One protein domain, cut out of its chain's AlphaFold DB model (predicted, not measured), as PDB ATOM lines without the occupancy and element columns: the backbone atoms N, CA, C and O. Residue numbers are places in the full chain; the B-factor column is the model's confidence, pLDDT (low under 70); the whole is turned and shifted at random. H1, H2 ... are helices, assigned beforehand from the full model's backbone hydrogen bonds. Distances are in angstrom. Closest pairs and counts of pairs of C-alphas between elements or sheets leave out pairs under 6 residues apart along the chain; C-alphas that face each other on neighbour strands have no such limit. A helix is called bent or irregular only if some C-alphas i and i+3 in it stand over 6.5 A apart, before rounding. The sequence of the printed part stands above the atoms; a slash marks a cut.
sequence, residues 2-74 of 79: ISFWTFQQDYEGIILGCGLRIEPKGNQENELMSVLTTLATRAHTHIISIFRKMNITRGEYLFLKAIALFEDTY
ATOM      1  N   ILE A   2     171.682  70.902 154.156       71.31
ATOM      2  CA  ILE A   2     171.422  69.628 153.480       71.31
ATOM      3  C   ILE A   2     171.089  69.804 151.987       71.31
ATOM      4  O   ILE A   2     171.743  69.201 151.144       71.31
ATOM      5  N   SER A   3     170.149  70.691 151.643       67.06
ATOM      6  CA  SER A   3     169.726  70.914 150.251       67.06
ATOM      7  C   SER A   3     170.825  71.475 149.341       67.06
ATOM      8  O   SER A   3     170.993  70.990 148.231       67.06
ATOM      9  N   PHE A   4     171.606  72.458 149.804       68.94
ATOM     10  CA  PHE A   4     172.668  73.067 148.993       68.94
ATOM     11  C   PHE A   4     173.881  72.149 148.825       68.94
ATOM     12  O   PHE A   4     174.434  72.068 147.737       68.94
ATOM     13  N   TRP A   5     174.276  71.420 149.869       74.56
ATOM     14  CA  TRP A   5     175.346  70.424 149.748       74.56
ATOM     15  C   TRP A   5     174.966  69.272 148.827       74.56
ATOM     16  O   TRP A   5     175.772  68.871 147.995       74.56
ATOM     17  N   THR A   6     173.732  68.784 148.939       73.19
ATOM     18  CA  THR A   6     173.212  67.755 148.034       73.19
ATOM     19  C   THR A   6     173.177  68.261 146.588       73.19
ATOM     20  O   THR A   6     173.621  67.558 145.687       73.19
ATOM     21  N   PHE A   7     172.742  69.508 146.376       73.81
ATOM     22  CA  PHE A   7     172.779  70.180 145.074       73.81
ATOM     23  C   PHE A   7     174.202  70.293 144.500       73.81
ATOM     24  O   PHE A   7     174.420  69.918 143.356       73.81
ATOM     25  N   GLN A   8     175.179  70.761 145.285       76.25
ATOM     26  CA  GLN A   8     176.561  70.934 144.818       76.25
ATOM     27  C   GLN A   8     177.257  69.622 144.441       76.25
ATOM     28  O   GLN A   8     178.151  69.629 143.602       76.25
ATOM     29  N   GLN A   9     176.895  68.521 145.098       77.44
ATOM     30  CA  GLN A   9     177.490  67.201 144.869       77.44
ATOM     31  C   GLN A   9     176.748  66.394 143.796       77.44
ATOM     32  O   GLN A   9     177.106  65.246 143.561       77.44
ATOM     33  N   ASP A  10     175.703  66.972 143.193       75.56
ATOM     34  CA  ASP A  10     174.847  66.333 142.188       75.56
ATOM     35  C   ASP A  10     174.329  64.943 142.606       75.56
ATOM     36  O   ASP A  10     174.164  64.032 141.801       75.56
ATOM     37  N   TYR A  11     174.087  64.762 143.904       77.69
ATOM     38  CA  TYR A  11     173.766  63.459 144.476       77.69
ATOM     39  C   TYR A  11     172.254  63.229 144.502       77.69
ATOM     40  O   TYR A  11     171.531  64.042 145.065       77.69
ATOM     41  N   GLU A  12     171.768  62.105 143.967       70.44
ATOM     42  CA  GLU A  12     170.329  61.775 143.901       70.44
ATOM     43  C   GLU A  12     169.673  61.462 145.266       70.44
ATOM     44  O   GLU A  12     168.454  61.350 145.360       70.44
ATOM     45  N   GLY A  13     170.459  61.329 146.339       73.19
ATOM     46  CA  GLY A  13     169.974  61.127 147.712       73.19
ATOM     47  C   GLY A  13     170.105  62.371 148.590       73.19
ATOM     48  O   GLY A  13     170.227  63.475 148.084       73.19
ATOM     49  N   ILE A  14     170.118  62.228 149.916       73.69
ATOM     50  CA  ILE A  14     170.437  63.340 150.832       73.69
ATOM     51  C   ILE A  14     171.877  63.211 151.330       73.69
ATOM     52  O   ILE A  14     172.286  62.137 151.772       73.69
ATOM     53  N   ILE A  15     172.613  64.326 151.339       75.44
ATOM     54  CA  ILE A  15     173.878  64.452 152.071       75.44
ATOM     55  C   ILE A  15     173.665  65.350 153.289       75.44
ATOM     56  O   ILE A  15     173.346  66.538 153.171       75.44
ATOM     57  N   LEU A  16     173.860  64.784 154.478       72.19
ATOM     58  CA  LEU A  16     173.818  65.531 155.729       72.19
ATOM     59  C   LEU A  16     175.148  66.246 155.995       72.19
ATOM     60  O   LEU A  16     176.211  65.827 155.542       72.19
ATOM     61  N   GLY A  17     175.086  67.316 156.793       63.69
ATOM     62  CA  GLY A  17     176.243  68.141 157.172       63.69
ATOM     63  C   GLY A  17     177.398  67.372 157.836       63.69
ATOM     64  O   GLY A  17     178.534  67.828 157.812       63.69
ATOM     65  N   CYS A  18     177.111  66.200 158.403       69.12
ATOM     66  CA  CYS A  18     178.071  65.300 159.042       69.12
ATOM     67  C   CYS A  18     178.690  64.257 158.090       69.12
ATOM     68  O   CYS A  18     179.415  63.379 158.546       69.12
ATOM     69  N   GLY A  19     178.399  64.316 156.786       68.00
ATOM     70  CA  GLY A  19     178.919  63.367 155.794       68.00
ATOM     71  C   GLY A  19     178.084  62.094 155.620       68.00
ATOM     72  O   GLY A  19     178.416  61.270 154.771       68.00
ATOM     73  N   LEU A  20     176.979  61.940 156.360       72.31
ATOM     74  CA  LEU A  20     176.034  60.841 156.151       72.31
ATOM     75  C   LEU A  20     175.344  60.980 154.790       72.31
ATOM     76  O   LEU A  20     174.761  62.025 154.481       72.31
ATOM     77  N   ARG A  21     175.396  59.905 154.001       74.06
ATOM     78  CA  ARG A  21     174.720  59.784 152.709       74.06
ATOM     79  C   ARG A  21     173.524  58.862 152.868       74.06
ATOM     80  O   ARG A  21     173.667  57.744 153.349       74.06
ATOM     81  N   ILE A  22     172.358  59.344 152.464       73.69
ATOM     82  CA  ILE A  22     171.116  58.578 152.493       73.69
ATOM     83  C   ILE A  22     170.731  58.305 151.054       73.69
ATOM     84  O   ILE A  22     170.450  59.235 150.295       73.69
ATOM     85  N   GLU A  23     170.767  57.035 150.677       70.69
ATOM     86  CA  GLU A  23     170.332  56.593 149.362       70.69
ATOM     87  C   GLU A  23     168.805  56.494 149.312       70.69
ATOM     88  O   GLU A  23     168.195  55.952 150.235       70.69
ATOM     89  N   PRO A  24     168.170  56.945 148.219       63.09
ATOM     90  CA  PRO A  24     166.722  56.845 148.061       63.09
ATOM     91  C   PRO A  24     166.222  55.391 147.940       63.09
ATOM     92  O   PRO A  24     165.020  55.158 148.020       63.09
ATOM     93  N   LYS A  25     167.124  54.414 147.746       62.34
ATOM     94  CA  LYS A  25     166.819  52.981 147.566       62.34
ATOM     95  C   LYS A  25     167.302  52.079 148.719       62.34
ATOM     96  O   LYS A  25     167.334  50.863 148.556       62.34
ATOM     97  N   GLY A  26     167.683  52.648 149.865       57.69
ATOM     98  CA  GLY A  26     168.139  51.879 151.031       57.69
ATOM     99  C   GLY A  26     167.004  51.158 151.772       57.69
ATOM    100  O   GLY A  26     165.870  51.636 151.793       57.69
ATOM    101  N   ASN A  27     167.325  50.014 152.390       55.81
ATOM    102  CA  ASN A  27     166.395  49.138 153.114       55.81
ATOM    103  C   ASN A  27     165.523  49.938 154.112       55.81
ATOM    104  O   ASN A  27     166.032  50.509 155.077       55.81
ATOM    105  N   GLN A  28     164.206  49.989 153.877       60.34
ATOM    106  CA  GLN A  28     163.223  50.755 154.668       60.34
ATOM    107  C   GLN A  28     162.868  50.095 156.014       60.34
ATOM    108  O   GLN A  28     161.804  50.343 156.569       60.34
ATOM    109  N   GLU A  29     163.740  49.246 156.553       60.25
ATOM    110  CA  GLU A  29     163.451  48.461 157.761       60.25
ATOM    111  C   GLU A  29     163.351  49.329 159.027       60.25
ATOM    112  O   GLU A  29     162.805  48.888 160.033       60.25
ATOM    113  N   ASN A  30     163.798  50.589 158.965       68.44
ATOM    114  CA  ASN A  30     163.698  51.554 160.056       68.44
ATOM    115  C   ASN A  30     162.745  52.704 159.695       68.44
ATOM    116  O   ASN A  30     162.928  53.382 158.685       68.44
ATOM    117  N   GLU A  31     161.784  53.001 160.570       71.38
ATOM    118  CA  GLU A  31     160.824  54.110 160.423       71.38
ATOM    119  C   GLU A  31     161.515  55.477 160.239       71.38
ATOM    120  O   GLU A  31     161.091  56.318 159.451       71.38
ATOM    121  N   LEU A  32     162.676  55.675 160.872       73.19
ATOM    122  CA  LEU A  32     163.509  56.859 160.640       73.19
ATOM    123  C   LEU A  32     164.037  56.942 159.198       73.19
ATOM    124  O   LEU A  32     164.108  58.030 158.627       73.19
ATOM    125  N   MET A  33     164.382  55.808 158.583       72.62
ATOM    126  CA  MET A  33     164.871  55.767 157.202       72.62
ATOM    127  C   MET A  33     163.760  56.068 156.197       72.62
ATOM    128  O   MET A  33     164.023  56.731 155.192       72.62
ATOM    129  N   SER A  34     162.520  55.653 156.464       74.44
ATOM    130  CA  SER A  34     161.383  55.976 155.594       74.44
ATOM    131  C   SER A  34     161.053  57.476 155.627       74.44
ATOM    132  O   SER A  34     160.851  58.091 154.572       74.44
ATOM    133  N   VAL A  35     161.105  58.105 156.808       79.31
ATOM    134  CA  VAL A  35     160.943  59.560 156.970       79.31
ATOM    135  C   VAL A  35     162.047  60.319 156.235       79.31
ATOM    136  O   VAL A  35     161.761  61.237 155.463       79.31
ATOM    137  N   LEU A  36     163.307  59.917 156.419       76.06
ATOM    138  CA  LEU A  36     164.449  60.559 155.766       76.06
ATOM    139  C   LEU A  36     164.417  60.394 154.243       76.06
ATOM    140  O   LEU A  36     164.713  61.347 153.523       76.06
ATOM    141  N   THR A  37     164.000  59.229 153.749       77.31
ATOM    142  CA  THR A  37     163.815  58.980 152.312       77.31
ATOM    143  C   THR A  37     162.706  59.862 151.742       77.31
ATOM    144  O   THR A  37     162.882  60.497 150.707       77.31
ATOM    145  N   THR A  38     161.579  59.985 152.444       81.50
ATOM    146  CA  THR A  38     160.471  60.857 152.020       81.50
ATOM    147  C   THR A  38     160.898  62.325 151.982       81.50
ATOM    148  O   THR A  38     160.570  63.056 151.040       81.50
ATOM    149  N   LEU A  39     161.667  62.759 152.984       80.12
ATOM    150  CA  LEU A  39     162.250  64.095 153.030       80.12
ATOM    151  C   LEU A  39     163.239  64.316 151.877       80.12
ATOM    152  O   LEU A  39     163.201  65.376 151.255       80.12
ATOM    153  N   ALA A  40     164.067  63.318 151.559       76.50
ATOM    154  CA  ALA A  40     164.991  63.347 150.427       76.50
ATOM    155  C   ALA A  40     164.262  63.547 149.107       76.50
ATOM    156  O   ALA A  40     164.583  64.479 148.372       76.50
ATOM    157  N   THR A  41     163.230  62.748 148.857       81.50
ATOM    158  CA  THR A  41     162.426  62.845 147.641       81.50
ATOM    159  C   THR A  41     161.771  64.219 147.521       81.50
ATOM    160  O   THR A  41     161.873  64.860 146.478       81.50
ATOM    161  N   ARG A  42     161.151  64.737 148.591       82.62
ATOM    162  CA  ARG A  42     160.538  66.077 148.564       82.62
ATOM    163  C   ARG A  42     161.568  67.186 148.354       82.62
ATOM    164  O   ARG A  42     161.321  68.104 147.572       82.62
ATOM    165  N   ALA A  43     162.715  67.104 149.026       81.12
ATOM    166  CA  ALA A  43     163.797  68.070 148.867       81.12
ATOM    167  C   ALA A  43     164.343  68.066 147.433       81.12
ATOM    168  O   ALA A  43     164.570  69.138 146.874       81.12
ATOM    169  N   HIS A  44     164.491  66.894 146.816       80.19
ATOM    170  CA  HIS A  44     164.917  66.766 145.424       80.19
ATOM    171  C   HIS A  44     163.916  67.360 144.441       80.19
ATOM    172  O   HIS A  44     164.266  68.247 143.658       80.19
ATOM    173  N   THR A  45     162.657  66.933 144.540       82.62
ATOM    174  CA  THR A  45     161.593  67.338 143.618       82.62
ATOM    175  C   THR A  45     161.324  68.838 143.665       82.62
ATOM    176  O   THR A  45     161.131  69.456 142.619       82.62
ATOM    177  N   HIS A  46     161.321  69.440 144.858       85.31
ATOM    178  CA  HIS A  46     160.880  70.825 145.017       85.31
ATOM    179  C   HIS A  46     162.015  71.816 145.255       85.31
ATOM    180  O   HIS A  46     161.959  72.914 144.724       85.31
ATOM    181  N   ILE A  47     163.045  71.470 146.030       83.62
ATOM    182  CA  ILE A  47     164.070  72.443 146.444       83.62
ATOM    183  C   ILE A  47     165.281  72.374 145.512       83.62
ATOM    184  O   ILE A  47     165.674  73.380 144.927       83.62
ATOM    185  N   ILE A  48     165.857  71.184 145.335       83.44
ATOM    186  CA  ILE A  48     167.069  70.988 144.524       83.44
ATOM    187  C   ILE A  48     166.768  71.236 143.045       83.44
ATOM    188  O   ILE A  48     167.567  71.871 142.360       83.44
ATOM    189  N   SER A  49     165.594  70.821 142.563       83.94
ATOM    190  CA  SER A  49     165.113  71.156 141.218       83.94
ATOM    191  C   SER A  49     165.076  72.673 140.970       83.94
ATOM    192  O   SER A  49     165.570  73.147 139.947       83.94
ATOM    193  N   ILE A  50     164.578  73.458 141.934       86.69
ATOM    194  CA  ILE A  50     164.564  74.926 141.839       86.69
ATOM    195  C   ILE A  50     165.988  75.486 141.868       86.69
ATOM    196  O   ILE A  50     166.319  76.329 141.038       86.69
ATOM    197  N   PHE A  51     166.851  74.991 142.759       87.44
ATOM    198  CA  PHE A  51     168.257  75.406 142.830       87.44
ATOM    199  C   PHE A  51     168.997  75.164 141.508       87.44
ATOM    200  O   PHE A  51     169.711  76.054 141.045       87.44
ATOM    201  N   ARG A  52     168.764  74.011 140.864       84.38
ATOM    202  CA  ARG A  52     169.272  73.697 139.518       84.38
ATOM    203  C   ARG A  52     168.710  74.651 138.471       84.38
ATOM    204  O   ARG A  52     169.478  75.225 137.708       84.38
ATOM    205  N   LYS A  53     167.391  74.864 138.455       88.94
ATOM    206  CA  LYS A  53     166.727  75.747 137.481       88.94
ATOM    207  C   LYS A  53     167.206  77.197 137.577       88.94
ATOM    208  O   LYS A  53     167.330  77.864 136.557       88.94
ATOM    209  N   MET A  54     167.460  77.677 138.790       88.50
ATOM    210  CA  MET A  54     167.952  79.031 139.049       88.50
ATOM    211  C   MET A  54     169.472  79.155 138.911       88.50
ATOM    212  O   MET A  54     169.979  80.268 138.966       88.50
ATOM    213  N   ASN A  55     170.193  78.037 138.759       87.75
ATOM    214  CA  ASN A  55     171.651  77.976 138.859       87.75
ATOM    215  C   ASN A  55     172.173  78.722 140.102       87.75
ATOM    216  O   ASN A  55     173.040  79.593 140.011       87.75
ATOM    217  N   ILE A  56     171.579  78.415 141.260       88.19
ATOM    218  CA  ILE A  56     171.795  79.199 142.475       88.19
ATOM    219  C   ILE A  56     173.271  79.194 142.887       88.19
ATOM    220  O   ILE A  56     173.916  78.149 143.031       88.19
ATOM    221  N   THR A  57     173.809  80.379 143.135       89.81
ATOM    222  CA  THR A  57     175.169  80.548 143.633       89.81
ATOM    223  C   THR A  57     175.231  80.346 145.145       89.81
ATOM    224  O   THR A  57     174.243  80.435 145.882       89.81
ATOM    225  N   ARG A  58     176.445  80.131 145.662       86.12
ATOM    226  CA  ARG A  58     176.674  80.075 147.113       86.12
ATOM    227  C   ARG A  58     176.245  81.367 147.818       86.12
ATOM    228  O   ARG A  58     175.746  81.292 148.938       86.12
ATOM    229  N   GLY A  59     176.450  82.523 147.184       90.69
ATOM    230  CA  GLY A  59     176.078  83.825 147.743       90.69
ATOM    231  C   GLY A  59     174.569  83.957 147.925       90.69
ATOM    232  O   GLY A  59     174.108  84.255 149.024       90.69
ATOM    233  N   GLU A  60     173.798  83.630 146.889       89.94
ATOM    234  CA  GLU A  60     172.329  83.662 146.929       89.94
ATOM    235  C   GLU A  60     171.762  82.669 147.945       89.94
ATOM    236  O   GLU A  60     170.852  83.001 148.702       89.94
ATOM    237  N   TYR A  61     172.346  81.472 148.045       89.44
ATOM    238  CA  TYR A  61     171.951  80.507 149.069       89.44
ATOM    239  C   TYR A  61     172.186  81.025 150.500       89.44
ATOM    240  O   TYR A  61     171.348  80.829 151.385       89.44
ATOM    241  N   LEU A  62     173.327  81.677 150.750       89.62
ATOM    242  CA  LEU A  62     173.618  82.286 152.051       89.62
ATOM    243  C   LEU A  62     172.675  83.454 152.349       89.62
ATOM    244  O   LEU A  62     172.257  83.608 153.495       89.62
ATOM    245  N   PHE A  63     172.300  84.224 151.331       90.69
ATOM    246  CA  PHE A  63     171.333  85.304 151.473       90.69
ATOM    247  C   PHE A  63     169.932  84.783 151.823       90.69
ATOM    248  O   PHE A  63     169.344  85.251 152.793       90.69
ATOM    249  N   LEU A  64     169.438  83.743 151.139       88.62
ATOM    250  CA  LEU A  64     168.166  83.083 151.480       88.62
ATOM    251  C   LEU A  64     168.146  82.568 152.923       88.62
ATOM    252  O   LEU A  64     167.144  82.690 153.621       88.62
ATOM    253  N   LYS A  65     169.267  82.012 153.393       86.44
ATOM    254  CA  LYS A  65     169.412  81.610 154.796       86.44
ATOM    255  C   LYS A  65     169.353  82.789 155.758       86.44
ATOM    256  O   LYS A  65     168.773  82.644 156.825       86.44
ATOM    257  N   ALA A  66     170.000  83.902 155.416       86.81
ATOM    258  CA  ALA A  66     169.961  85.098 156.243       86.81
ATOM    259  C   ALA A  66     168.521  85.612 156.354       86.81
ATOM    260  O   ALA A  66     168.064  85.845 157.466       86.81
ATOM    261  N   ILE A  67     167.783  85.680 155.239       88.56
ATOM    262  CA  ILE A  67     166.354  86.026 155.243       88.56
ATOM    263  C   ILE A  67     165.589  85.113 156.204       88.56
ATOM    264  O   ILE A  67     165.009  85.617 157.155       88.56
ATOM    265  N   ALA A  68     165.670  83.791 156.023       85.88
ATOM    266  CA  ALA A  68     164.949  82.838 156.869       85.88
ATOM    267  C   ALA A  68     165.316  82.954 158.362       85.88
ATOM    268  O   ALA A  68     164.456  82.831 159.225       85.88
ATOM    269  N   LEU A  69     166.590  83.221 158.680       85.06
ATOM    270  CA  LEU A  69     167.050  83.410 160.061       85.06
ATOM    271  C   LEU A  69     166.423  84.650 160.719       85.06
ATOM    272  O   LEU A  69     166.110  84.629 161.908       85.06
ATOM    273  N   PHE A  70     166.270  85.734 159.962       84.62
ATOM    274  CA  PHE A  70     165.726  86.993 160.473       84.62
ATOM    275  C   PHE A  70     164.200  87.103 160.321       84.62
ATOM    276  O   PHE A  70     163.592  87.928 161.000       84.62
ATOM    277  N   GLU A  71     163.575  86.259 159.500       81.00
ATOM    278  CA  GLU A  71     162.123  86.196 159.302       81.00
ATOM    279  C   GLU A  71     161.392  85.758 160.584       81.00
ATOM    280  O   GLU A  71     160.481  86.454 161.034       81.00
ATOM    281  N   ASP A  72     161.873  84.707 161.261       62.41
ATOM    282  CA  ASP A  72     161.325  84.241 162.551       62.41
ATOM    283  C   ASP A  72     161.488  85.272 163.682       62.41
ATOM    284  O   ASP A  72     160.730  85.295 164.651       62.41
ATOM    285  N   THR A  73     162.472  86.168 163.565       55.91
ATOM    286  CA  THR A  73     162.678  87.234 164.556       55.91
ATOM    287  C   THR A  73     161.663  88.373 164.374       55.91
ATOM    288  O   THR A  73     161.409  89.139 165.305       55.91
ATOM    289  N   TYR A  74     161.049  88.488 163.192       52.31
ATOM    290  CA  TYR A  74     160.124  89.570 162.849       52.31
ATOM    291  C   TYR A  74     158.654  89.234 163.159       52.31
ATOM    292  O   TYR A  74     157.852  90.139 163.396       52.31
TER     293      TYR A  74
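What this domain is: This is residues 2 to 74 of the 79 residues of an uncharacterized protein of Ancylostoma caninum (UniProt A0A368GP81). Two helices, H2 and H3, make an open V joined by a tight link, and the short first helix H1 packs on the later part of H2, residues 43 to 52. Residues 63 to 74 of H3 stick out free of the rest, and a long looping link, residues 9 to 30, leads from H1 to the beginning of H2, with one short strand-like pairing on the way. The printed part has 73 residues with three named helices, H1, H2 and H3 in that order, and no named strand; its class is all helix. It is only just loose, close to compact, with a radius of gyration of the C-alphas of 13.7 A, and it spans 40 by 28 by 22 A.

How they stand to each other: H1, residues 2 to 8, and H2, residues 31 to 54, touch, H2 with its residues 43 to 52 alone. Their closest C-alphas are those of Phe 7 and Ile 48, 5.8 A apart. They run the same way at a steep tilt of 47 degrees. Between them, residues 14 to 15 pair antiparallel with residues 21 to 22. H2 has a kink of 33 degrees near residue 43. H3, residues 58 to 74, is apart from H2. H1 and H3 are close but not clearly touching, with the C-alphas of Phe 4 and Tyr 61 the closest at 7.5 A. They run opposite ways at a shallow tilt of 18 degrees. In H1 every O i to N i+4 pair is within hydrogen-bond range, against 17 of 20 in H2 and 11 of 13 in H3.

Where its parts are: H1 begins at Ile 2, whose C-alpha is at (171.422, 69.628, 153.480), and is 10.2 A long from first to last C-alpha. H2 begins at Glu 31, with its C-alpha at (160.824, 54.110, 160.423), and is 33.6 A long. It is irregular, but only just: C-alphas 45 and 48 are 6.6 A apart. H3 is 24.7 A long and ends at Tyr 74, with its C-alpha at (160.124, 89.570, 162.849). H3 is neither bent nor irregular, but only just: C-alphas 69 and 72 are 6.3 A apart.

The domain as a whole: The two C-alphas farthest apart are those of Asn 27 and Tyr 74, at 42.1 A. The printed part has no cut. The link from H1 to H2, 22 residues, is long; the link from H2 to H3, 3 residues, is tight. The mean pLDDT of the printed part is 77.0. The model's confidence is low, under 70, at residues 3 to 4, 17 to 19, 24 to 30 and 72 to 74.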